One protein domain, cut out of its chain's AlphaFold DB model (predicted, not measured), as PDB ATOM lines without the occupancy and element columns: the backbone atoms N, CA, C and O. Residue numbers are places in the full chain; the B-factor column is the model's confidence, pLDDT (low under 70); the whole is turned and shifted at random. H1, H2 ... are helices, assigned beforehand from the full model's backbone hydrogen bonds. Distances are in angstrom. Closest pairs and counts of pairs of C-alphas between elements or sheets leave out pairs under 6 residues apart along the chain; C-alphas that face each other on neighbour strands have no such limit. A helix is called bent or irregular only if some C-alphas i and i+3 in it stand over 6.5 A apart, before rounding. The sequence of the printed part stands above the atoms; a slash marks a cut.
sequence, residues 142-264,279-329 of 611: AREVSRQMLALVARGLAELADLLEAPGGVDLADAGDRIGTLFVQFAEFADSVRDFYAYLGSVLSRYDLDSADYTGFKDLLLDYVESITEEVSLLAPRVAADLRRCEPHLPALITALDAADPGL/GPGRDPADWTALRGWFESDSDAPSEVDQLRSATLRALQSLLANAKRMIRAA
ATOM      1  N   ALA A 142      -6.805  39.030  18.904       47.03
ATOM      2  CA  ALA A 142      -6.644  39.646  20.218       47.03
ATOM      3  C   ALA A 142      -7.457  40.950  20.221       47.03
ATOM      4  O   ALA A 142      -7.043  41.964  19.656       47.03
ATOM      5  N   ARG A 143      -8.673  40.896  20.766       52.22
ATOM      6  CA  ARG A 143      -9.596  42.030  20.780       52.22
ATOM      7  C   ARG A 143      -9.128  43.008  21.856       52.22
ATOM      8  O   ARG A 143      -9.086  42.672  23.038       52.22
ATOM      9  N   GLU A 144      -8.722  44.202  21.431       55.00
ATOM     10  CA  GLU A 144      -8.368  45.300  22.328       55.00
ATOM     11  C   GLU A 144      -9.590  45.638  23.188       55.00
ATOM     12  O   GLU A 144     -10.682  45.860  22.655       55.00
ATOM     13  N   VAL A 145      -9.443  45.644  24.516       58.81
ATOM     14  CA  VAL A 145     -10.564  46.034  25.373       58.81
ATOM     15  C   VAL A 145     -10.841  47.515  25.182       58.81
ATOM     16  O   VAL A 145      -9.955  48.354  25.345       58.81
ATOM     17  N   SER A 146     -12.081  47.830  24.801       61.81
ATOM     18  CA  SER A 146     -12.476  49.183  24.417       61.81
ATOM     19  C   SER A 146     -12.515  50.123  25.627       61.81
ATOM     20  O   SER A 146     -13.563  50.352  26.236       61.81
ATOM     21  N   ARG A 147     -11.352  50.699  25.954       64.69
ATOM     22  CA  ARG A 147     -11.131  51.755  26.967       64.69
ATOM     23  C   ARG A 147     -12.162  52.879  26.861       64.69
ATOM     24  O   ARG A 147     -12.784  53.317  27.825       64.69
ATOM     25  N   GLN A 148     -12.413  53.283  25.618       72.31
ATOM     26  CA  GLN A 148     -13.342  54.352  25.278       72.31
ATOM     27  C   GLN A 148     -14.784  54.017  25.673       72.31
ATOM     28  O   GLN A 148     -15.544  54.928  26.000       72.31
ATOM     29  N   MET A 149     -15.157  52.735  25.684       81.56
ATOM     30  CA  MET A 149     -16.531  52.318  25.936       81.56
ATOM     31  C   MET A 149     -16.928  52.488  27.402       81.56
ATOM     32  O   MET A 149     -17.998  53.025  27.675       81.56
ATOM     33  N   LEU A 150     -16.056  52.146  28.357       84.44
ATOM     34  CA  LEU A 150     -16.352  52.373  29.777       84.44
ATOM     35  C   LEU A 150     -16.447  53.871  30.105       84.44
ATOM     36  O   LEU A 150     -17.333  54.296  30.845       84.44
ATOM     37  N   ALA A 151     -15.573  54.691  29.515       86.12
ATOM     38  CA  ALA A 151     -15.641  56.145  29.653       86.12
ATOM     39  C   ALA A 151     -16.920  56.738  29.032       86.12
ATOM     40  O   ALA A 151     -17.469  57.717  29.549       86.12
ATOM     41  N   LEU A 152     -17.410  56.159  27.930       89.12
ATOM     42  CA  LEU A 152     -18.696  56.510  27.325       89.12
ATOM     43  C   LEU A 152     -19.869  56.127  28.231       89.12
ATOM     44  O   LEU A 152     -20.711  56.983  28.480       89.12
ATOM     45  N   VAL A 153     -19.865  54.916  28.800       90.50
ATOM     46  CA  VAL A 153     -20.878  54.456  29.768       90.50
ATOM     47  C   VAL A 153     -20.918  55.370  30.990       90.50
ATOM     48  O   VAL A 153     -21.987  55.845  31.365       90.50
ATOM     49  N   ALA A 154     -19.759  55.687  31.579       90.94
ATOM     50  CA  ALA A 154     -19.678  56.570  32.742       90.94
ATOM     51  C   ALA A 154     -20.240  57.968  32.449       90.94
ATOM     52  O   ALA A 154     -21.004  58.513  33.240       90.94
ATOM     53  N   ARG A 155     -19.902  58.540  31.288       92.19
ATOM     54  CA  ARG A 155     -20.428  59.840  30.862       92.19
ATOM     55  C   ARG A 155     -21.925  59.792  30.565       92.19
ATOM     56  O   ARG A 155     -22.647  60.656  31.044       92.19
ATOM     57  N   GLY A 156     -22.386  58.800  29.806       91.50
ATOM     58  CA  GLY A 156     -23.800  58.655  29.458       91.50
ATOM     59  C   GLY A 156     -24.676  58.466  30.694       91.50
ATOM     60  O   GLY A 156     -25.759  59.040  30.778       91.50
ATOM     61  N   LEU A 157     -24.177  57.730  31.690       94.12
ATOM     62  CA  LEU A 157     -24.865  57.547  32.959       94.12
ATOM     63  C   LEU A 157     -24.871  58.823  33.816       94.12
ATOM     64  O   LEU A 157     -25.913  59.158  34.369       94.12
ATOM     65  N   ALA A 158     -23.757  59.555  33.892       93.81
ATOM     66  CA  ALA A 158     -23.707  60.840  34.593       93.81
ATOM     67  C   ALA A 158     -24.678  61.861  33.974       93.81
ATOM     68  O   ALA A 158     -25.451  62.499  34.686       93.81
ATOM     69  N   GLU A 159     -24.697  61.962  32.642       92.94
ATOM     70  CA  GLU A 159     -25.628  62.824  31.909       92.94
ATOM     71  C   GLU A 159     -27.093  62.423  32.140       92.94
ATOM     72  O   GLU A 159     -27.958  63.290  32.264       92.94
ATOM     73  N   LEU A 160     -27.377  61.118  32.216       92.50
ATOM     74  CA  LEU A 160     -28.708  60.617  32.544       92.50
ATOM     75  C   LEU A 160     -29.091  60.956  33.992       92.50
ATOM     76  O   LEU A 160     -30.199  61.430  34.221       92.50
ATOM     77  N   ALA A 161     -28.193  60.758  34.958       92.38
ATOM     78  CA  ALA A 161     -28.431  61.105  36.358       92.38
ATOM     79  C   ALA A 161     -28.743  62.602  36.526       92.38
ATOM     80  O   ALA A 161     -29.740  62.956  37.155       92.38
ATOM     81  N   ASP A 162     -27.953  63.471  35.892       91.81
ATOM     82  CA  ASP A 162     -28.158  64.924  35.918       91.81
ATOM     83  C   ASP A 162     -29.509  65.325  35.303       91.81
ATOM     84  O   ASP A 162     -30.205  66.200  35.823       91.81
ATOM     85  N   LEU A 163     -29.910  64.664  34.213       90.31
ATOM     86  CA  LEU A 163     -31.193  64.890  33.548       90.31
ATOM     87  C   LEU A 163     -32.387  64.448  34.412       90.31
ATOM     88  O   LEU A 163     -33.414  65.126  34.413       90.31
ATOM     89  N   LEU A 164     -32.256  63.355  35.170       89.06
ATOM     90  CA  LEU A 164     -33.306  62.861  36.073       89.06
ATOM     91  C   LEU A 164     -33.479  63.732  37.327       89.06
ATOM     92  O   LEU A 164     -34.592  63.848  37.843       89.06
ATOM     93  N   GLU A 165     -32.404  64.364  37.799       88.62
ATOM     94  CA  GLU A 165     -32.420  65.268  38.957       88.62
ATOM     95  C   GLU A 165     -32.838  66.709  38.595       88.62
ATOM     96  O   GLU A 165     -33.163  67.510  39.479       88.62
ATOM     97  N   ALA A 166     -32.852  67.060  37.303       87.19
ATOM     98  CA  ALA A 166     -33.156  68.409  36.842       87.19
ATOM     99  C   ALA A 166     -34.619  68.828  37.134       87.19
ATOM    100  O   ALA A 166     -35.573  68.122  36.788       87.19
ATOM    101  N   PRO A 167     -34.849  70.020  37.723       73.06
ATOM    102  CA  PRO A 167     -36.194  70.532  37.952       73.06
ATOM    103  C   PRO A 167     -36.840  70.964  36.628       73.06
ATOM    104  O   PRO A 167     -36.344  71.859  35.948       73.06
ATOM    105  N   GLY A 168     -37.979  70.361  36.279       74.75
ATOM    106  CA  GLY A 168     -38.698  70.665  35.031       74.75
ATOM    107  C   GLY A 168     -39.373  69.466  34.369       74.75
ATOM    108  O   GLY A 168     -40.164  69.658  33.448       74.75
ATOM    109  N   GLY A 169     -39.123  68.256  34.876       74.81
ATOM    110  CA  GLY A 169     -39.574  67.023  34.240       74.81
ATOM    111  C   GLY A 169     -38.615  66.589  33.134       74.81
ATOM    112  O   GLY A 169     -37.775  67.356  32.673       74.81
ATOM    113  N   VAL A 170     -38.736  65.327  32.742       83.38
ATOM    114  CA  VAL A 170     -37.830  64.665  31.805       83.38
ATOM    115  C   VAL A 170     -38.524  64.525  30.456       83.38
ATOM    116  O   VAL A 170     -39.654  64.037  30.399       83.38
ATOM    117  N   ASP A 171     -37.855  64.933  29.373       87.75
ATOM    118  CA  ASP A 171     -38.291  64.570  28.025       87.75
ATOM    119  C   ASP A 171     -38.095  63.060  27.838       87.75
ATOM    120  O   ASP A 171     -36.971  62.553  27.844       87.75
ATOM    121  N   LEU A 172     -39.209  62.338  27.712       84.94
ATOM    122  CA  LEU A 172     -39.218  60.884  27.593       84.94
ATOM    123  C   LEU A 172     -38.526  60.404  26.309       84.94
ATOM    124  O   LEU A 172     -37.938  59.327  26.323       84.94
ATOM    125  N   ALA A 173     -38.555  61.183  25.222       83.94
ATOM    126  CA  ALA A 173     -37.862  60.803  23.993       83.94
ATOM    127  C   ALA A 173     -36.337  60.870  24.181       83.94
ATOM    128  O   ALA A 173     -35.648  59.884  23.927       83.94
ATOM    129  N   ASP A 174     -35.829  61.983  24.725       87.69
ATOM    130  CA  ASP A 174     -34.397  62.161  25.018       87.69
ATOM    131  C   ASP A 174     -33.900  61.124  26.043       87.69
ATOM    132  O   ASP A 174     -32.873  60.473  25.847       87.69
ATOM    133  N   ALA A 175     -34.666  60.885  27.114       87.31
ATOM    134  CA  ALA A 175     -34.321  59.863  28.101       87.31
ATOM    135  C   ALA A 175     -34.290  58.451  27.495       87.31
ATOM    136  O   ALA A 175     -33.379  57.677  27.795       87.31
ATOM    137  N   GLY A 176     -35.248  58.118  26.624       86.50
ATOM    138  CA  GLY A 176     -35.290  56.834  25.924       86.50
ATOM    139  C   GLY A 176     -34.074  56.609  25.019       86.50
ATOM    140  O   GLY A 176     -33.461  55.541  25.081       86.50
ATOM    141  N   ASP A 177     -33.689  57.620  24.236       86.75
ATOM    142  CA  ASP A 177     -32.531  57.558  23.333       86.75
ATOM    143  C   ASP A 177     -31.207  57.419  24.104       86.75
ATOM    144  O   ASP A 177     -30.337  56.619  23.733       86.75
ATOM    145  N   ARG A 178     -31.063  58.142  25.223       89.69
ATOM    146  CA  ARG A 178     -29.888  58.043  26.106       89.69
ATOM    147  C   ARG A 178     -29.780  56.681  26.777       89.69
ATOM    148  O   ARG A 178     -28.686  56.120  26.804       89.69
ATOM    149  N   ILE A 179     -30.893  56.123  27.264       91.00
ATOM    150  CA  ILE A 179     -30.923  54.769  27.838       91.00
ATOM    151  C   ILE A 179     -30.538  53.738  26.776       91.00
ATOM    152  O   ILE A 179     -29.647  52.924  27.014       91.00
ATOM    153  N   GLY A 180     -31.140  53.797  25.585       87.75
ATOM    154  CA  GLY A 180     -30.806  52.872  24.499       87.75
ATOM    155  C   GLY A 180     -29.322  52.930  24.129       87.75
ATOM    156  O   GLY A 180     -28.664  51.895  24.019       87.75
ATOM    157  N   THR A 181     -28.771  54.140  24.018       89.38
ATOM    158  CA  THR A 181     -27.345  54.358  23.729       89.38
ATOM    159  C   THR A 181     -26.446  53.812  24.839       89.38
ATOM    160  O   THR A 181     -25.479  53.107  24.544       89.38
ATOM    161  N   LEU A 182     -26.779  54.084  26.106       92.75
ATOM    162  CA  LEU A 182     -26.046  53.594  27.276       92.75
ATOM    163  C   LEU A 182     -25.964  52.064  27.284       92.75
ATOM    164  O   LEU A 182     -24.884  51.513  27.480       92.75
ATOM    165  N   PHE A 183     -27.081  51.375  27.040       90.25
ATOM    166  CA  PHE A 183     -27.111  49.913  27.068       90.25
ATOM    167  C   PHE A 183     -26.411  49.265  25.873       90.25
ATOM    168  O   PHE A 183     -25.808  48.208  26.041       90.25
ATOM    169  N   VAL A 184     -26.420  49.896  24.694       87.12
ATOM    170  CA  VAL A 184     -25.600  49.441  23.558       87.12
ATOM    171  C   VAL A 184     -24.111  49.569  23.885       87.12
ATOM    172  O   VAL A 184     -23.355  48.621  23.688       87.12
ATOM    173  N   GLN A 185     -23.691  50.710  24.437       88.44
ATOM    174  CA  GLN A 185     -22.300  50.923  24.846       88.44
ATOM    175  C   GLN A 185     -21.883  49.949  25.953       88.44
ATOM    176  O   GLN A 185     -20.801  49.367  25.903       88.44
ATOM    177  N   PHE A 186     -22.752  49.723  26.936       88.31
ATOM    178  CA  PHE A 186     -22.488  48.773  28.007       88.31
ATOM    179  C   PHE A 186     -22.386  47.330  27.501       88.31
ATOM    180  O   PHE A 186     -21.471  46.623  27.914       88.31
ATOM    181  N   ALA A 187     -23.267  46.903  26.590       84.50
ATOM    182  CA  ALA A 187     -23.207  45.565  26.006       84.50
ATOM    183  C   ALA A 187     -21.882  45.333  25.261       84.50
ATOM    184  O   ALA A 187     -21.202  44.345  25.521       84.50
ATOM    185  N   GLU A 188     -21.459  46.288  24.426       83.44
ATOM    186  CA  GLU A 188     -20.169  46.219  23.726       83.44
ATOM    187  C   GLU A 188     -18.977  46.162  24.692       83.44
ATOM    188  O   GLU A 188     -18.021  45.416  24.469       83.44
ATOM    189  N   PHE A 189     -19.023  46.925  25.789       84.38
ATOM    190  CA  PHE A 189     -18.007  46.849  26.840       84.38
ATOM    191  C   PHE A 189     -17.988  45.466  27.506       84.38
ATOM    192  O   PHE A 189     -16.926  44.850  27.616       84.38
ATOM    193  N   ALA A 190     -19.154  44.968  27.918       80.69
ATOM    194  CA  ALA A 190     -19.291  43.691  28.605       80.69
ATOM    195  C   ALA A 190     -18.835  42.511  27.733       80.69
ATOM    196  O   ALA A 190     -18.125  41.622  28.212       80.69
ATOM    197  N   ASP A 191     -19.194  42.525  26.448       79.56
ATOM    198  CA  ASP A 191     -18.804  41.496  25.484       79.56
ATOM    199  C   ASP A 191     -17.305  41.563  25.178       79.56
ATOM    200  O   ASP A 191     -16.618  40.546  25.263       79.56
ATOM    201  N   SER A 192     -16.754  42.762  24.950       76.69
ATOM    202  CA  SER A 192     -15.310  42.953  24.753       76.69
ATOM    203  C   SER A 192     -14.482  42.423  25.925       76.69
ATOM    204  O   SER A 192     -13.414  41.843  25.719       76.69
ATOM    205  N   VAL A 193     -14.964  42.624  27.150       75.38
ATOM    206  CA  VAL A 193     -14.332  42.085  28.352       75.38
ATOM    207  C   VAL A 193     -14.453  40.561  28.390       75.38
ATOM    208  O   VAL A 193     -13.445  39.888  28.603       75.38
ATOM    209  N   ARG A 194     -15.642  39.994  28.152       75.62
ATOM    210  CA  ARG A 194     -15.858  38.537  28.180       75.62
ATOM    211  C   ARG A 194     -14.975  37.810  27.162       75.62
ATOM    212  O   ARG A 194     -14.341  36.813  27.514       75.62
ATOM    213  N   ASP A 195     -14.881  38.344  25.947       73.50
ATOM    214  CA  ASP A 195     -14.038  37.811  24.874       73.50
ATOM    215  C   ASP A 195     -12.559  37.796  25.272       73.50
ATOM    216  O   ASP A 195     -11.868  36.790  25.090       73.50
ATOM    217  N   PHE A 196     -12.077  38.878  25.892       72.81
ATOM    218  CA  PHE A 196     -10.703  38.949  26.380       72.81
ATOM    219  C   PHE A 196     -10.393  37.843  27.401       72.81
ATOM    220  O   PHE A 196      -9.323  37.242  27.331       72.81
ATOM    221  N   TYR A 197     -11.310  37.509  28.319       67.06
ATOM    222  CA  TYR A 197     -11.069  36.420  29.281       67.06
ATOM    223  C   TYR A 197     -11.191  35.034  28.682       67.06
ATOM    224  O   TYR A 197     -10.447  34.143  29.091       67.06
ATOM    225  N   ALA A 198     -12.095  34.841  27.723       71.75
ATOM    226  CA  ALA A 198     -12.142  33.595  26.969       71.75
ATOM    227  C   ALA A 198     -10.791  33.359  26.273       71.75
ATOM    228  O   ALA A 198     -10.201  32.281  26.398       71.75
ATOM    229  N   TYR A 199     -10.240  34.407  25.653       71.56
ATOM    230  CA  TYR A 199      -8.900  34.383  25.077       71.56
ATOM    231  C   TYR A 199      -7.819  34.139  26.143       71.56
ATOM    232  O   TYR A 199      -7.019  33.213  26.001       71.56
ATOM    233  N   LEU A 200      -7.834  34.882  27.254       69.56
ATOM    234  CA  LEU A 200      -6.870  34.747  28.350       69.56
ATOM    235  C   LEU A 200      -6.854  33.328  28.931       69.56
ATOM    236  O   LEU A 200      -5.789  32.740  29.105       69.56
ATOM    237  N   GLY A 201      -8.027  32.749  29.187       67.00
ATOM    238  CA  GLY A 201      -8.174  31.368  29.642       67.00
ATOM    239  C   GLY A 201      -7.644  30.360  28.620       67.00
ATOM    240  O   GLY A 201      -6.940  29.414  28.987       67.00
ATOM    241  N   SER A 202      -7.903  30.588  27.329       70.12
ATOM    242  CA  SER A 202      -7.374  29.738  26.256       70.12
ATOM    243  C   SER A 202      -5.842  29.771  26.182       70.12
ATOM    244  O   SER A 202      -5.219  28.730  25.997       70.12
ATOM    245  N   VAL A 203      -5.216  30.929  26.411       64.94
ATOM    246  CA  VAL A 203      -3.753  31.072  26.397       64.94
ATOM    247  C   VAL A 203      -3.126  30.489  27.663       64.94
ATOM    248  O   VAL A 203      -2.121  29.788  27.587       64.94
ATOM    249  N   LEU A 204      -3.741  30.705  28.830       63.44
ATOM    250  CA  LEU A 204      -3.264  30.153  30.103       63.44
ATOM    251  C   LEU A 204      -3.361  28.624  30.173       63.44
ATOM    252  O   LEU A 204      -2.558  28.001  30.865       63.44
ATOM    253  N   SER A 205      -4.331  28.023  29.478       65.31
ATOM    254  CA  SER A 205      -4.464  26.563  29.393       65.31
ATOM    255  C   SER A 205      -3.453  25.914  28.439       65.31
ATOM    256  O   SER A 205      -3.230  24.704  28.517       65.31
ATOM    257  N   ARG A 206      -2.787  26.694  27.573       65.94
ATOM    258  CA  ARG A 206      -1.688  26.200  26.735       65.94
ATOM    259  C   ARG A 206      -0.431  26.044  27.590       65.94
ATOM    260  O   ARG A 206       0.248  27.009  27.928       65.94
ATOM    261  N   TYR A 207      -0.113  24.798  27.927       53.06
ATOM    262  CA  TYR A 207       1.056  24.443  28.735       53.06
ATOM    263  C   TYR A 207       2.407  24.634  28.016       53.06
ATOM    264  O   TYR A 207       3.440  24.591  28.682       53.06
ATOM    265  N   ASP A 208       2.411  24.866  26.699       58.72
ATOM    266  CA  ASP A 208       3.622  24.960  25.871       58.72
ATOM    267  C   ASP A 208       3.592  26.213  24.979       58.72
ATOM    268  O   ASP A 208       3.457  26.145  23.760       58.72
ATOM    269  N   LEU A 209       3.632  27.387  25.614       62.72
ATOM    270  CA  LEU A 209       3.788  28.662  24.910       62.72
ATOM    271  C   LEU A 209       5.197  28.742  24.314       62.72
ATOM    272  O   LEU A 209       6.188  28.693  25.051       62.72
ATOM    273  N   ASP A 210       5.294  28.898  22.994       59.44
ATOM    274  CA  ASP A 210       6.575  29.178  22.355       59.44
ATOM    275  C   ASP A 210       7.072  30.604  22.695       59.44
ATOM    276  O   ASP A 210       6.383  31.410  23.323       59.44
ATOM    277  N   SER A 211       8.320  30.932  22.339       63.34
ATOM    278  CA  SER A 211       8.907  32.233  22.712       63.34
ATOM    279  C   SER A 211       8.254  33.437  22.014       63.34
ATOM    280  O   SER A 211       8.330  34.548  22.550       63.34
ATOM    281  N   ALA A 212       7.637  33.245  20.844       63.78
ATOM    282  CA  ALA A 212       6.968  34.314  20.105       63.78
ATOM    283  C   ALA A 212       5.571  34.573  20.686       63.78
ATOM    284  O   ALA A 212       5.263  35.716  21.036       63.78
ATOM    285  N   ASP A 213       4.800  33.508  20.910       65.94
ATOM    286  CA  ASP A 213       3.483  33.534  21.550       65.94
ATOM    287  C   ASP A 213       3.568  34.104  22.967       65.94
ATOM    288  O   ASP A 213       2.760  34.943  23.365       65.94
ATOM    289  N   TYR A 214       4.600  33.717  23.724       68.69
ATOM    290  CA  TYR A 214       4.850  34.259  25.057       68.69
ATOM    291  C   TYR A 214       5.125  35.770  25.035       68.69
ATOM    292  O   TYR A 214       4.644  36.492  25.909       68.69
ATOM    293  N   THR A 215       5.894  36.264  24.057       67.75
ATOM    294  CA  THR A 215       6.234  37.695  23.971       67.75
ATOM    295  C   THR A 215       5.006  38.524  23.608       67.75
ATOM    296  O   THR A 215       4.721  39.496  24.305       67.75
ATOM    297  N   GLY A 216       4.237  38.092  22.601       69.50
ATOM    298  CA  GLY A 216       2.980  38.748  22.228       69.50
ATOM    299  C   GLY A 216       1.954  38.729  23.363       69.50
ATOM    300  O   GLY A 216       1.328  39.745  23.651       69.50
ATOM    301  N   PHE A 217       1.848  37.609  24.084       70.69
ATOM    302  CA  PHE A 217       0.982  37.503  25.257       70.69
ATOM    303  C   PHE A 217       1.426  38.409  26.410       70.69
ATOM    304  O   PHE A 217       0.592  39.027  27.069       70.69
ATOM    305  N   LYS A 218       2.735  38.501  26.665       74.38
ATOM    306  CA  LYS A 218       3.300  39.366  27.707       74.38
ATOM    307  C   LYS A 218       3.029  40.838  27.403       74.38
ATOM    308  O   LYS A 218       2.638  41.554  28.319       74.38
ATOM    309  N   ASP A 219       3.212  41.270  26.158       73.69
ATOM    310  CA  ASP A 219       2.944  42.654  25.758       73.69
ATOM    311  C   ASP A 219       1.432  42.959  25.847       73.69
ATOM    312  O   ASP A 219       1.049  43.926  26.498       73.69
ATOM    313  N   LEU A 220       0.566  42.059  25.358       69.88
ATOM    314  CA  LEU A 220      -0.895  42.194  25.472       69.88
ATOM    315  C   LEU A 220      -1.372  42.256  26.934       69.88
ATOM    316  O   LEU A 220      -2.208  43.088  27.283       69.88
ATOM    317  N   LEU A 221      -0.867  41.368  27.799       72.81
ATOM    318  CA  LEU A 221      -1.256  41.338  29.208       72.81
ATOM    319  C   LEU A 221      -0.765  42.586  29.945       72.81
ATOM    320  O   LEU A 221      -1.479  43.084  30.810       72.81
ATOM    321  N   LEU A 222       0.433  43.081  29.626       72.88
ATOM    322  CA  LEU A 222       0.981  44.284  30.247       72.88
ATOM    323  C   LEU A 222       0.173  45.523  29.840       72.88
ATOM    324  O   LEU A 222      -0.297  46.243  30.722       72.88
ATOM    325  N   ASP A 223      -0.088  45.685  28.540       70.81
ATOM    326  CA  ASP A 223      -0.928  46.764  28.007       70.81
ATOM    327  C   ASP A 223      -2.336  46.725  28.615       70.81
ATOM    328  O   ASP A 223      -2.915  47.764  28.946       70.81
ATOM    329  N   TYR A 224      -2.882  45.521  28.811       69.69
ATOM    330  CA  TYR A 224      -4.182  45.318  29.438       69.69
ATOM    331  C   TYR A 224      -4.183  45.630  30.940       69.69
ATOM    332  O   TYR A 224      -5.088  46.313  31.420       69.69
ATOM    333  N   VAL A 225      -3.186  45.156  31.696       70.00
ATOM    334  CA  VAL A 225      -3.074  45.395  33.145       70.00
ATOM    335  C   VAL A 225      -2.927  46.883  33.433       70.00
ATOM    336  O   VAL A 225      -3.629  47.383  34.315       70.00
ATOM    337  N   GLU A 226      -2.068  47.587  32.695       68.94
ATOM    338  CA  GLU A 226      -1.906  49.039  32.836       68.94
ATOM    339  C   GLU A 226      -3.202  49.772  32.464       68.94
ATOM    340  O   GLU A 226      -3.664  50.635  33.207       68.94
ATOM    341  N   SER A 227      -3.864  49.356  31.380       66.69
ATOM    342  CA  SER A 227      -5.120  49.959  30.926       66.69
ATOM    343  C   SER A 227      -6.285  49.811  31.900       66.69
ATOM    344  O   SER A 227      -6.957  50.783  32.234       66.69
ATOM    345  N   ILE A 228      -6.601  48.575  32.280       67.50
ATOM    346  CA  ILE A 228      -7.823  48.258  33.018       67.50
ATOM    347  C   ILE A 228      -7.669  48.637  34.474       67.50
ATOM    348  O   ILE A 228      -8.610  49.151  35.072       67.50
ATOM    349  N   THR A 229      -6.495  48.401  35.060       65.31
ATOM    350  CA  THR A 229      -6.331  48.621  36.497       65.31
ATOM    351  C   THR A 229      -6.497  50.095  36.837       65.31
ATOM    352  O   THR A 229      -7.129  50.398  37.845       65.31
ATOM    353  N   GLU A 230      -6.002  51.012  36.007       72.06
ATOM    354  CA  GLU A 230      -6.142  52.450  36.258       72.06
ATOM    355  C   GLU A 230      -7.550  52.955  35.931       72.06
ATOM    356  O   GLU A 230      -8.196  53.598  36.763       72.06
ATOM    357  N   GLU A 231      -8.056  52.626  34.742       73.75
ATOM    358  CA  GLU A 231      -9.294  53.208  34.227       73.75
ATOM    359  C   GLU A 231     -10.535  52.609  34.898       73.75
ATOM    360  O   GLU A 231     -11.432  53.346  35.311       73.75
ATOM    361  N   VAL A 232     -10.562  51.291  35.126       77.12
ATOM    362  CA  VAL A 232     -11.664  50.634  35.845       77.12
ATOM    363  C   VAL A 232     -11.660  51.023  37.322       77.12
ATOM    364  O   VAL A 232     -12.722  51.332  37.860       77.12
ATOM    365  N   SER A 233     -10.493  51.113  37.976       76.50
ATOM    366  CA  SER A 233     -10.435  51.568  39.379       76.50
ATOM    367  C   SER A 233     -10.906  53.016  39.547       76.50
ATOM    368  O   SER A 233     -11.432  53.366  40.603       76.50
ATOM    369  N   LEU A 234     -10.730  53.859  38.524       83.38
ATOM    370  CA  LEU A 234     -11.177  55.250  38.543       83.38
ATOM    371  C   LEU A 234     -12.665  55.401  38.191       83.38
ATOM    372  O   LEU A 234     -13.367  56.192  38.826       83.38
ATOM    373  N   LEU A 235     -13.134  54.690  37.161       85.50
ATOM    374  CA  LEU A 235     -14.476  54.862  36.605       85.50
ATOM    375  C   LEU A 235     -15.530  53.997  37.299       85.50
ATOM    376  O   LEU A 235     -16.641  54.483  37.486       85.50
ATOM    377  N   ALA A 236     -15.210  52.778  37.747       84.88
ATOM    378  CA  ALA A 236     -16.195  51.895  38.383       84.88
ATOM    379  C   ALA A 236     -16.862  52.526  39.625       84.88
ATOM    380  O   ALA A 236     -18.093  52.507  39.700       84.88
ATOM    381  N   PRO A 237     -16.133  53.192  40.551       86.75
ATOM    382  CA  PRO A 237     -16.771  53.871  41.680       86.75
ATOM    383  C   PRO A 237     -17.678  55.036  41.260       86.75
ATOM    384  O   PRO A 237     -18.659  55.322  41.946       86.75
ATOM    385  N   ARG A 238     -17.354  55.714  40.146       90.19
ATOM    386  CA  ARG A 238     -18.171  56.806  39.591       90.19
ATOM    387  C   ARG A 238     -19.454  56.265  38.978       90.19
ATOM    388  O   ARG A 238     -20.525  56.727  39.347       90.19
ATOM    389  N   VAL A 239     -19.346  55.230  38.144       90.75
ATOM    390  CA  VAL A 239     -20.500  54.538  37.552       90.75
ATOM    391  C   VAL A 239     -21.439  54.028  38.646       90.75
ATOM    392  O   VAL A 239     -22.635  54.283  38.585       90.75
ATOM    393  N   ALA A 240     -20.908  53.398  39.698       90.12
ATOM    394  CA  ALA A 240     -21.710  52.963  40.841       90.12
ATOM    395  C   ALA A 240     -22.403  54.139  41.562       90.12
ATOM    396  O   ALA A 240     -23.554  54.034  41.979       90.12
ATOM    397  N   ALA A 241     -21.730  55.285  41.706       90.75
ATOM    398  CA  ALA A 241     -22.336  56.474  42.303       90.75
ATOM    399  C   ALA A 241     -23.476  57.047  41.450       90.75
ATOM    400  O   ALA A 241     -24.538  57.340  41.998       90.75
ATOM    401  N   ASP A 242     -23.285  57.162  40.136       93.25
ATOM    402  CA  ASP A 242     -24.319  57.661  39.226       93.25
ATOM    403  C   ASP A 242     -25.480  56.662  39.075       93.25
ATOM    404  O   ASP A 242     -26.638  57.071  39.023       93.25
ATOM    405  N   LEU A 243     -25.220  55.350  39.153       92.25
ATOM    406  CA  LEU A 243     -26.265  54.318  39.203       92.25
ATOM    407  C   LEU A 243     -27.182  54.503  40.416       92.25
ATOM    408  O   LEU A 243     -28.407  54.465  40.275       92.25
ATOM    409  N   ARG A 244     -26.604  54.754  41.599       91.44
ATOM    410  CA  ARG A 244     -27.370  55.032  42.827       91.44
ATOM    411  C   ARG A 244     -28.174  56.328  42.744       91.44
ATOM    412  O   ARG A 244     -29.219  56.428  43.380       91.44
ATOM    413  N   ARG A 245     -27.712  57.313  41.966       93.44
ATOM    414  CA  ARG A 245     -28.467  58.548  41.687       93.44
ATOM    415  C   ARG A 245     -29.660  58.285  40.770       93.44
ATOM    416  O   ARG A 245     -30.744  58.796  41.027       93.44
ATOM    417  N   CYS A 246     -29.496  57.453  39.740       91.06
ATOM    418  CA  CYS A 246     -30.588  57.100  38.831       91.06
ATOM    419  C   CYS A 246     -31.659  56.218  39.494       91.06
ATOM    420  O   CYS A 246     -32.847  56.385  39.211       91.06
ATOM    421  N   GLU A 247     -31.259  55.286  40.366       90.44
ATOM    422  CA  GLU A 247     -32.107  54.211  40.905       90.44
ATOM    423  C   GLU A 247     -33.500  54.642  41.410       90.44
ATOM    424  O   GLU A 247     -34.481  54.009  41.006       90.44
ATOM    425  N   PRO A 248     -33.659  55.720  42.204       91.50
ATOM    426  CA  PRO A 248     -34.974  56.141  42.695       91.50
ATOM    427  C   PRO A 248     -35.950  56.554  41.584       91.50
ATOM    428  O   PRO A 248     -37.166  56.501  41.771       91.50
ATOM    429  N   HIS A 249     -35.427  56.974  40.431       89.62
ATOM    430  CA  HIS A 249     -36.202  57.506  39.312       89.62
ATOM    431  C   HIS A 249     -36.529  56.441  38.253       89.62
ATOM    432  O   HIS A 249     -37.512  56.591  37.520       89.62
ATOM    433  N   LEU A 250     -35.751  55.351  38.185       89.31
ATOM    434  CA  LEU A 250     -35.865  54.325  37.140       89.31
ATOM    435  C   LEU A 250     -37.254  53.671  37.040       89.31
ATOM    436  O   LEU A 250     -37.770  53.603  35.925       89.31
ATOM    437  N   PRO A 251     -37.918  53.230  38.132       89.69
ATOM    438  CA  PRO A 251     -39.211  52.549  38.008       89.69
ATOM    439  C   PRO A 251     -40.293  53.436  37.377       89.69
ATOM    440  O   PRO A 251     -41.069  52.983  36.531       89.69
ATOM    441  N   ALA A 252     -40.326  54.716  37.763       87.94
ATOM    442  CA  ALA A 252     -41.269  55.687  37.219       87.94
ATOM    443  C   ALA A 252     -40.951  56.021  35.754       87.94
ATOM    444  O   ALA A 252     -41.861  56.092  34.930       87.94
ATOM    445  N   LEU A 253     -39.664  56.171  35.427       87.75
ATOM    446  CA  LEU A 253     -39.198  56.456  34.074       87.75
ATOM    447  C   LEU A 253     -39.503  55.312  33.101       87.75
ATOM    448  O   LEU A 253     -40.073  55.563  32.045       87.75
ATOM    449  N   ILE A 254     -39.183  54.066  33.465       87.25
ATOM    450  CA  ILE A 254     -39.449  52.880  32.634       87.25
ATOM    451  C   ILE A 254     -40.953  52.748  32.373       87.25
ATOM    452  O   ILE A 254     -41.366  52.575  31.230       87.25
ATOM    453  N   THR A 255     -41.781  52.928  33.408       86.69
ATOM    454  CA  THR A 255     -43.246  52.896  33.261       86.69
ATOM    455  C   THR A 255     -43.751  53.994  32.315       86.69
ATOM    456  O   THR A 255     -44.642  53.754  31.502       86.69
ATOM    457  N   ALA A 256     -43.187  55.203  32.400       85.69
ATOM    458  CA  ALA A 256     -43.561  56.317  31.531       85.69
ATOM    459  C   ALA A 256     -43.106  56.111  30.075       85.69
ATOM    460  O   ALA A 256     -43.866  56.411  29.154       85.69
ATOM    461  N   LEU A 257     -41.904  55.566  29.864       83.81
ATOM    462  CA  LEU A 257     -41.380  55.203  28.544       83.81
ATOM    463  C   LEU A 257     -42.233  54.117  27.882       83.81
ATOM    464  O   LEU A 257     -42.605  54.264  26.720       83.81
ATOM    465  N   ASP A 258     -42.602  53.077  28.631       80.50
ATOM    466  CA  ASP A 258     -43.476  52.001  28.151       80.50
ATOM    467  C   ASP A 258     -44.874  52.516  27.767       80.50
ATOM    468  O   ASP A 258     -45.480  52.033  26.810       80.50
ATOM    469  N   ALA A 259     -45.395  53.506  28.499       81.31
ATOM    470  CA  ALA A 259     -46.682  54.126  28.190       81.31
ATOM    471  C   ALA A 259     -46.623  55.050  26.959       81.31
ATOM    472  O   ALA A 259     -47.600  55.136  26.212       81.31
ATOM    473  N   ALA A 260     -45.502  55.751  26.755       77.62
ATOM    474  CA  ALA A 260     -45.304  56.675  25.638       77.62
ATOM    475  C   ALA A 260     -44.983  55.955  24.317       77.62
ATOM    476  O   ALA A 260     -45.417  56.395  23.253       77.62
ATOM    477  N   ASP A 261     -44.253  54.842  24.391       69.62
ATOM    478  CA  ASP A 261     -43.881  54.000  23.257       69.62
ATOM    479  C   ASP A 261     -44.087  52.514  23.610       69.62
ATOM    480  O   ASP A 261     -43.128  51.795  23.919       69.62
ATOM    481  N   PRO A 262     -45.338  52.015  23.535       62.72
ATOM    482  CA  PRO A 262     -45.635  50.601  23.764       62.72
ATOM    483  C   PRO A 262     -45.000  49.679  22.705       62.72
ATOM    484  O   PRO A 262     -45.086  48.451  22.823       62.72
ATOM    485  N   GLY A 263     -44.358  50.230  21.665       62.06
ATOM    486  CA  GLY A 263     -43.734  49.479  20.585       62.06
ATOM    487  C   GLY A 263     -44.719  48.540  19.884       62.06
ATOM    488  O   GLY A 263     -45.879  48.872  19.643       62.06
ATOM    489  N   LEU A 264     -44.264  47.321  19.582       54.91
ATOM    490  CA  LEU A 264     -45.102  46.262  19.008       54.91
ATOM    491  C   LEU A 264     -45.926  45.515  20.066       54.91
ATOM    492  O   LEU A 264     -46.544  44.519  19.718       54.91
ATOM    493  N   GLY A 279     -36.749  47.072  23.877       66.00
ATOM    494  CA  GLY A 279     -35.501  47.796  23.631       66.00
ATOM    495  C   GLY A 279     -34.543  47.681  24.831       66.00
ATOM    496  O   GLY A 279     -35.032  47.565  25.958       66.00
ATOM    497  N   PRO A 280     -33.214  47.716  24.616       71.62
ATOM    498  CA  PRO A 280     -32.227  47.630  25.695       71.62
ATOM    499  C   PRO A 280     -32.465  48.698  26.775       71.62
ATOM    500  O   PRO A 280     -32.697  49.860  26.442       71.62
ATOM    501  N   GLY A 281     -32.429  48.312  28.054       77.31
ATOM    502  CA  GLY A 281     -32.591  49.227  29.189       77.31
ATOM    503  C   GLY A 281     -34.033  49.545  29.583       77.31
ATOM    504  O   GLY A 281     -34.251  50.329  30.513       77.31
ATOM    505  N   ARG A 282     -35.016  48.944  28.898       81.44
ATOM    506  CA  ARG A 282     -36.447  49.031  29.247       81.44
ATOM    507  C   ARG A 282     -36.911  47.898  30.174       81.44
ATOM    508  O   ARG A 282     -38.074  47.880  30.571       81.44
ATOM    509  N   ASP A 283     -36.036  46.951  30.511       83.31
ATOM    510  CA  ASP A 283     -36.298  45.914  31.512       83.31
ATOM    511  C   ASP A 283     -35.574  46.262  32.832       83.31
ATOM    512  O   ASP A 283     -34.373  46.550  32.809       83.31
ATOM    513  N   PRO A 284     -36.244  46.240  33.999       82.69
ATOM    514  CA  PRO A 284     -35.577  46.377  35.298       82.69
ATOM    515  C   PRO A 284     -34.421  45.381  35.523       82.69
ATOM    516  O   PRO A 284     -33.477  45.683  36.263       82.69
ATOM    517  N   ALA A 285     -34.466  44.209  34.883       83.81
ATOM    518  CA  ALA A 285     -33.383  43.233  34.924       83.81
ATOM    519  C   ALA A 285     -32.091  43.762  34.275       83.81
ATOM    520  O   ALA A 285     -31.006  43.484  34.787       83.81
ATOM    521  N   ASP A 286     -32.192  44.581  33.222       86.50
ATOM    522  CA  ASP A 286     -31.031  45.163  32.534       86.50
ATOM    523  C   ASP A 286     -30.239  46.082  33.482       86.50
ATOM    524  O   ASP A 286     -29.012  46.025  33.554       86.50
ATOM    525  N   TRP A 287     -30.946  46.887  34.279       90.56
ATOM    526  CA  TRP A 287     -30.348  47.769  35.289       90.56
ATOM    527  C   TRP A 287     -29.740  47.001  36.459       90.56
ATOM    528  O   TRP A 287     -28.710  47.402  37.001       90.56
ATOM    529  N   THR A 288     -30.353  45.875  36.828       87.00
ATOM    530  CA  THR A 288     -29.811  44.975  37.853       87.00
ATOM    531  C   THR A 288     -28.506  44.335  37.369       87.00
ATOM    532  O   THR A 288     -27.526  44.310  38.111       87.00
ATOM    533  N   ALA A 289     -28.454  43.899  36.106       86.06
ATOM    534  CA  ALA A 289     -27.242  43.370  35.484       86.06
ATOM    535  C   ALA A 289     -26.138  44.436  35.369       86.06
ATOM    536  O   ALA A 289     -24.987  44.165  35.712       86.06
ATOM    537  N   LEU A 290     -26.489  45.662  34.959       89.94
ATOM    538  CA  LEU A 290     -25.565  46.800  34.923       89.94
ATOM    539  C   LEU A 290     -24.993  47.106  36.317       89.94
ATOM    540  O   LEU A 290     -23.800  47.361  36.447       89.94
ATOM    541  N   ARG A 291     -25.813  47.035  37.371       89.38
ATOM    542  CA  ARG A 291     -25.357  47.221  38.755       89.38
ATOM    543  C   ARG A 291     -24.406  46.118  39.208       89.38
ATOM    544  O   ARG A 291     -23.344  46.442  39.732       89.38
ATOM    545  N   GLY A 292     -24.745  44.851  38.963       86.12
ATOM    546  CA  GLY A 292     -23.903  43.705  39.339       86.12
ATOM    547  C   GLY A 292     -22.504  43.735  38.709       86.12
ATOM    548  O   GLY A 292     -21.560  43.147  39.233       86.12
ATOM    549  N   TRP A 293     -22.336  44.484  37.617       87.00
ATOM    550  CA  TRP A 293     -21.024  44.714  37.027       87.00
ATOM    551  C   TRP A 293     -20.097  45.594  37.874       87.00
ATOM    552  O   TRP A 293     -18.890  45.350  37.892       87.00
ATOM    553  N   PHE A 294     -20.637  46.602  38.568       87.62
ATOM    554  CA  PHE A 294     -19.850  47.647  39.240       87.62
ATOM    555  C   PHE A 294     -19.984  47.657  40.764       87.62
ATOM    556  O   PHE A 294     -19.105  48.182  41.449       87.62
ATOM    557  N   GLU A 295     -21.066  47.106  41.307       84.81
ATOM    558  CA  GLU A 295     -21.292  46.999  42.745       84.81
ATOM    559  C   GLU A 295     -21.147  45.548  43.195       84.81
ATOM    560  O   GLU A 295     -21.673  44.629  42.573       84.81
ATOM    561  N   SER A 296     -20.403  45.349  44.282       78.81
ATOM    562  CA  SER A 296     -20.378  44.065  44.977       78.81
ATOM    563  C   SER A 296     -21.624  43.959  45.844       78.81
ATOM    564  O   SER A 296     -21.893  44.865  46.638       78.81
ATOM    565  N   ASP A 297     -22.348  42.853  45.715       72.44
ATOM    566  CA  ASP A 297     -23.420  42.512  46.644       72.44
ATOM    567  C   ASP A 297     -22.824  41.848  47.897       72.44
ATOM    568  O   ASP A 297     -21.654  41.447  47.898       72.44
ATOM    569  N   SER A 298     -23.592  41.729  48.983       60.78
ATOM    570  CA  SER A 298     -23.051  41.248  50.269       60.78
ATOM    571  C   SER A 298     -22.398  39.860  50.193       60.78
ATOM    572  O   SER A 298     -21.447  39.609  50.931       60.78
ATOM    573  N   ASP A 299     -22.852  39.013  49.261       66.69
ATOM    574  CA  ASP A 299     -22.361  37.640  49.071       66.69
ATOM    575  C   ASP A 299     -21.571  37.422  47.765       66.69
ATOM    576  O   ASP A 299     -20.881  36.409  47.631       66.69
ATOM    577  N   ALA A 300     -21.603  38.360  46.808       69.94
ATOM    578  CA  ALA A 300     -21.007  38.177  45.481       69.94
ATOM    579  C   ALA A 300     -20.109  39.362  45.074       69.94
ATOM    580  O   ALA A 300     -20.553  40.513  45.112       69.94
ATOM    581  N   PRO A 301     -18.842  39.121  44.674       74.19
ATOM    582  CA  PRO A 301     -17.999  40.177  44.122       74.19
ATOM    583  C   PRO A 301     -18.575  40.696  42.800       74.19
ATOM    584  O   PRO A 301     -19.077  39.910  41.994       74.19
ATOM    585  N   SER A 302     -18.430  41.999  42.556       81.81
ATOM    586  CA  SER A 302     -18.788  42.605  41.268       81.81
ATOM    587  C   SER A 302     -18.032  41.946  40.110       81.81
ATOM    588  O   SER A 302     -16.922  41.434  40.302       81.81
ATOM    589  N   GLU A 303     -18.580  41.994  38.893       80.06
ATOM    590  CA  GLU A 303     -17.861  41.493  37.705       80.06
ATOM    591  C   GLU A 303     -16.503  42.190  37.541       80.06
ATOM    592  O   GLU A 303     -15.516  41.545  37.207       80.06
ATOM    593  N   VAL A 304     -16.401  43.482  37.876       78.62
ATOM    594  CA  VAL A 304     -15.136  44.237  37.905       78.62
ATOM    595  C   VAL A 304     -14.140  43.718  38.960       78.62
ATOM    596  O   VAL A 304     -12.924  43.715  38.738       78.62
ATOM    597  N   ASP A 305     -14.608  43.252  40.114       75.50
ATOM    598  CA  ASP A 305     -13.730  42.658  41.127       75.50
ATOM    599  C   ASP A 305     -13.266  41.256  40.713       75.50
ATOM    600  O   ASP A 305     -12.097  40.886  40.916       75.50
ATOM    601  N   GLN A 306     -14.156  40.486  40.082       78.00
ATOM    602  CA  GLN A 306     -13.828  39.197  39.474       78.00
ATOM    603  C   GLN A 306     -12.807  39.366  38.341       78.00
ATOM    604  O   GLN A 306     -11.796  38.656  38.323       78.00
ATOM    605  N   LEU A 307     -13.011  40.370  37.481       73.31
ATOM    606  CA  LEU A 307     -12.118  40.823  36.411       73.31
ATOM    607  C   LEU A 307     -10.707  41.062  36.950       73.31
ATOM    608  O   LEU A 307      -9.744  40.384  36.576       73.31
ATOM    609  N   ARG A 308     -10.585  41.971  37.921       73.38
ATOM    610  CA  ARG A 308      -9.305  42.319  38.542       73.38
ATOM    611  C   ARG A 308      -8.616  41.097  39.148       73.38
ATOM    612  O   ARG A 308      -7.408  40.916  38.983       73.38
ATOM    613  N   SER A 309      -9.374  40.244  39.832       75.56
ATOM    614  CA  SER A 309      -8.846  39.030  40.463       75.56
ATOM    615  C   SER A 309      -8.336  38.018  39.433       75.56
ATOM    616  O   SER A 309      -7.258  37.444  39.606       75.56
ATOM    617  N   ALA A 310      -9.070  37.822  38.338       72.94
ATOM    618  CA  ALA A 310      -8.682  36.932  37.251       72.94
ATOM    619  C   ALA A 310      -7.426  37.431  36.520       72.94
ATOM    620  O   ALA A 310      -6.525  36.632  36.257       72.94
ATOM    621  N   THR A 311      -7.297  38.742  36.288       71.44
ATOM    622  CA  THR A 311      -6.084  39.342  35.703       71.44
ATOM    623  C   THR A 311      -4.859  39.122  36.583       71.44
ATOM    624  O   THR A 311      -3.803  38.731  36.091       71.44
ATOM    625  N   LEU A 312      -4.989  39.318  37.899       75.75
ATOM    626  CA  LEU A 312      -3.884  39.081  38.832       75.75
ATOM    627  C   LEU A 312      -3.440  37.613  38.825       75.75
ATOM    628  O   LEU A 312      -2.238  37.340  38.801       75.75
ATOM    629  N   ARG A 313      -4.388  36.668  38.777       76.50
ATOM    630  CA  ARG A 313      -4.077  35.236  38.628       76.50
ATOM    631  C   ARG A 313      -3.371  34.943  37.304       76.50
ATOM    632  O   ARG A 313      -2.393  34.197  37.285       76.50
ATOM    633  N   ALA A 314      -3.824  35.551  36.211       71.94
ATOM    634  CA  ALA A 314      -3.199  35.402  34.903       71.94
ATOM    635  C   ALA A 314      -1.759  35.928  34.884       71.94
ATOM    636  O   ALA A 314      -0.861  35.237  34.407       71.94
ATOM    637  N   LEU A 315      -1.516  37.099  35.480       74.06
ATOM    638  CA  LEU A 315      -0.181  37.681  35.619       74.06
ATOM    639  C   LEU A 315       0.742  36.791  36.457       74.06
ATOM    640  O   LEU A 315       1.891  36.560  36.085       74.06
ATOM    641  N   GLN A 316       0.241  36.245  37.567       77.25
ATOM    642  CA  GLN A 316       0.994  35.292  38.385       77.25
ATOM    643  C   GLN A 316       1.340  34.018  37.607       77.25
ATOM    644  O   GLN A 316       2.472  33.537  37.694       77.25
ATOM    645  N   SER A 317       0.403  33.494  36.815       75.44
ATOM    646  CA  SER A 317       0.640  32.339  35.946       75.44
ATOM    647  C   SER A 317       1.670  32.650  34.857       75.44
ATOM    648  O   SER A 317       2.609  31.875  34.659       75.44
ATOM    649  N   LEU A 318       1.581  33.828  34.227       75.38
ATOM    650  CA  LEU A 318       2.563  34.305  33.256       75.38
ATOM    651  C   LEU A 318       3.948  34.402  33.891       75.38
ATOM    652  O   LEU A 318       4.904  33.886  33.324       75.38
ATOM    653  N   LEU A 319       4.074  34.997  35.078       73.19
ATOM    654  CA  LEU A 319       5.342  35.092  35.809       73.19
ATOM    655  C   LEU A 319       5.891  33.712  36.191       73.19
ATOM    656  O   LEU A 319       7.099  33.479  36.107       73.19
ATOM    657  N   ALA A 320       5.024  32.774  36.580       75.38
ATOM    658  CA  ALA A 320       5.418  31.396  36.853       75.38
ATOM    659  C   ALA A 320       5.930  30.692  35.585       75.38
ATOM    660  O   ALA A 320       6.973  30.034  35.635       75.38
ATOM    661  N   ASN A 321       5.253  30.879  34.446       68.69
ATOM    662  CA  ASN A 321       5.679  30.392  33.132       68.69
ATOM    663  C   ASN A 321       6.986  31.046  32.673       68.69
ATOM    664  O   ASN A 321       7.909  30.335  32.296       68.69
ATOM    665  N   ALA A 322       7.126  32.360  32.827       68.88
ATOM    666  CA  ALA A 322       8.352  33.108  32.559       68.88
ATOM    667  C   ALA A 322       9.523  32.539  33.356       68.88
ATOM    668  O   ALA A 322      10.581  32.229  32.819       68.88
ATOM    669  N   LYS A 323       9.317  32.340  34.662       67.00
ATOM    670  CA  LYS A 323      10.322  31.781  35.566       67.00
ATOM    671  C   LYS A 323      10.680  30.346  35.184       67.00
ATOM    672  O   LYS A 323      11.842  29.967  35.310       67.00
ATOM    673  N   ARG A 324       9.714  29.549  34.711       66.50
ATOM    674  CA  ARG A 324       9.957  28.209  34.151       66.50
ATOM    675  C   ARG A 324      10.754  28.274  32.850       66.50
ATOM    676  O   ARG A 324      11.751  27.574  32.754       66.50
ATOM    677  N   MET A 325      10.391  29.143  31.909       63.62
ATOM    678  CA  MET A 325      11.120  29.345  30.654       63.62
ATOM    679  C   MET A 325      12.544  29.837  30.899       63.62
ATOM    680  O   MET A 325      13.476  29.306  30.316       63.62
ATOM    681  N   ILE A 326      12.744  30.788  31.813       60.12
ATOM    682  CA  ILE A 326      14.070  31.289  32.196       60.12
ATOM    683  C   ILE A 326      14.885  30.185  32.878       60.12
ATOM    684  O   ILE A 326      16.084  30.079  32.640       60.12
ATOM    685  N   ARG A 327      14.258  29.314  33.678       57.56
ATOM    686  CA  ARG A 327      14.925  28.117  34.221       57.56
ATOM    687  C   ARG A 327      15.242  27.083  33.141       57.56
ATOM    688  O   ARG A 327      16.293  26.473  33.225       57.56
ATOM    689  N   ALA A 328      14.390  26.917  32.133       54.22
ATOM    690  CA  ALA A 328      14.633  26.038  30.987       54.22
ATOM    691  C   ALA A 328      15.654  26.623  29.990       54.22
ATOM    692  O   ALA A 328      16.296  25.884  29.250       54.22
ATOM    693  N   ALA A 329      15.816  27.949  29.960       45.91
ATOM    694  CA  ALA A 329      16.790  28.656  29.132       45.91
ATOM    695  C   ALA A 329      18.147  28.823  29.837       45.91
ATOM    696  O   ALA A 329      19.181  28.819  29.175       45.91
TER     697      ALA A 329
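What this domain is: This is residues 142 to 264 and 279 to 329 of the 611 residues of an uncharacterized protein of Frankia canadensis (UniProt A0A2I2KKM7). This is a long, loose bundle of helices drawn out into a rod: the two arms of the bent helix H3 run lengthwise, with the hairpin of H1 and H2 beside them. One half holds H1, H3b and H5, the other H3a and H6; H2 runs through both, and short H4 packs on its first turn. The printed part has 174 residues with six named helices, H1 to H6 in chain order, and no named strand; the class is all helix. The whole is loose, with a radius of gyration of the C-alphas of 19.9 A and spans of 69 by 32 by 27 A.

How they stand to each other: Start at H3, residues 211 to 246, assigned as one helix by its hydrogen bonds but bent: C-alphas 234 and 237 are 6.6 A apart. Its arms H3a, residues 211 to 234, and H3b, residues 237 to 246, stand at a steep tilt of 47 degrees. H1, residues 147 to 165, touches H3b at a shallow tilt of 31 degrees, the same way; the closest C-alphas, of Ala 161 and Cys 246, are 5.2 A apart. H2, residues 172 to 204, forms a hairpin with H1, a shallow tilt of 29 degrees, opposite ways; look at Met 149 and Phe 189, the closest C-alphas, 5.7 A apart. H6, residues 303 to 329, touches H3a, closest at the C-alphas of Val 225 and Thr 311, 7.2 A. H5, residues 284 to 294, touches H3b, closest at the C-alphas of Ala 240 and Phe 294, 5.9 A. H4, residues 250 to 260, touches residues 172 to 176 of H2 alone, closest at the C-alphas of Leu 172 and Leu 257, 6.2 A. H1 and H6 are apart. Each O i to N i+4 pair is within hydrogen-bond range in H2, H3b, H4 and H6; in H1 14 of 15 are, in H3a 19 of 20, in H5 6 of 7.

Where its parts are: Find C-alpha 147 at (-11.131, 51.755, 26.967), where H1 begins; it spans 27.9 A. H2 spans 47.4 A, H3a 34.4 A, H3b 14.5 A, H4 15.1 A and H5 16.3 A. H6 runs 37.9 A to C-alpha 329 at (16.790, 28.656, 29.132).

The domain as a whole: The two C-alphas farthest apart are those of Gly 168 and Ala 329, 69.8 A. Residues 265 to 278 are not printed; C-alphas 264 and 279 are 10.8 A apart across this cut. Of the links printed whole, H3 to H4 is tight and the others are short. Mean pLDDT of the printed part is 77.6; 46 residues are under 70, among them 203 to 216 and 321 to 329.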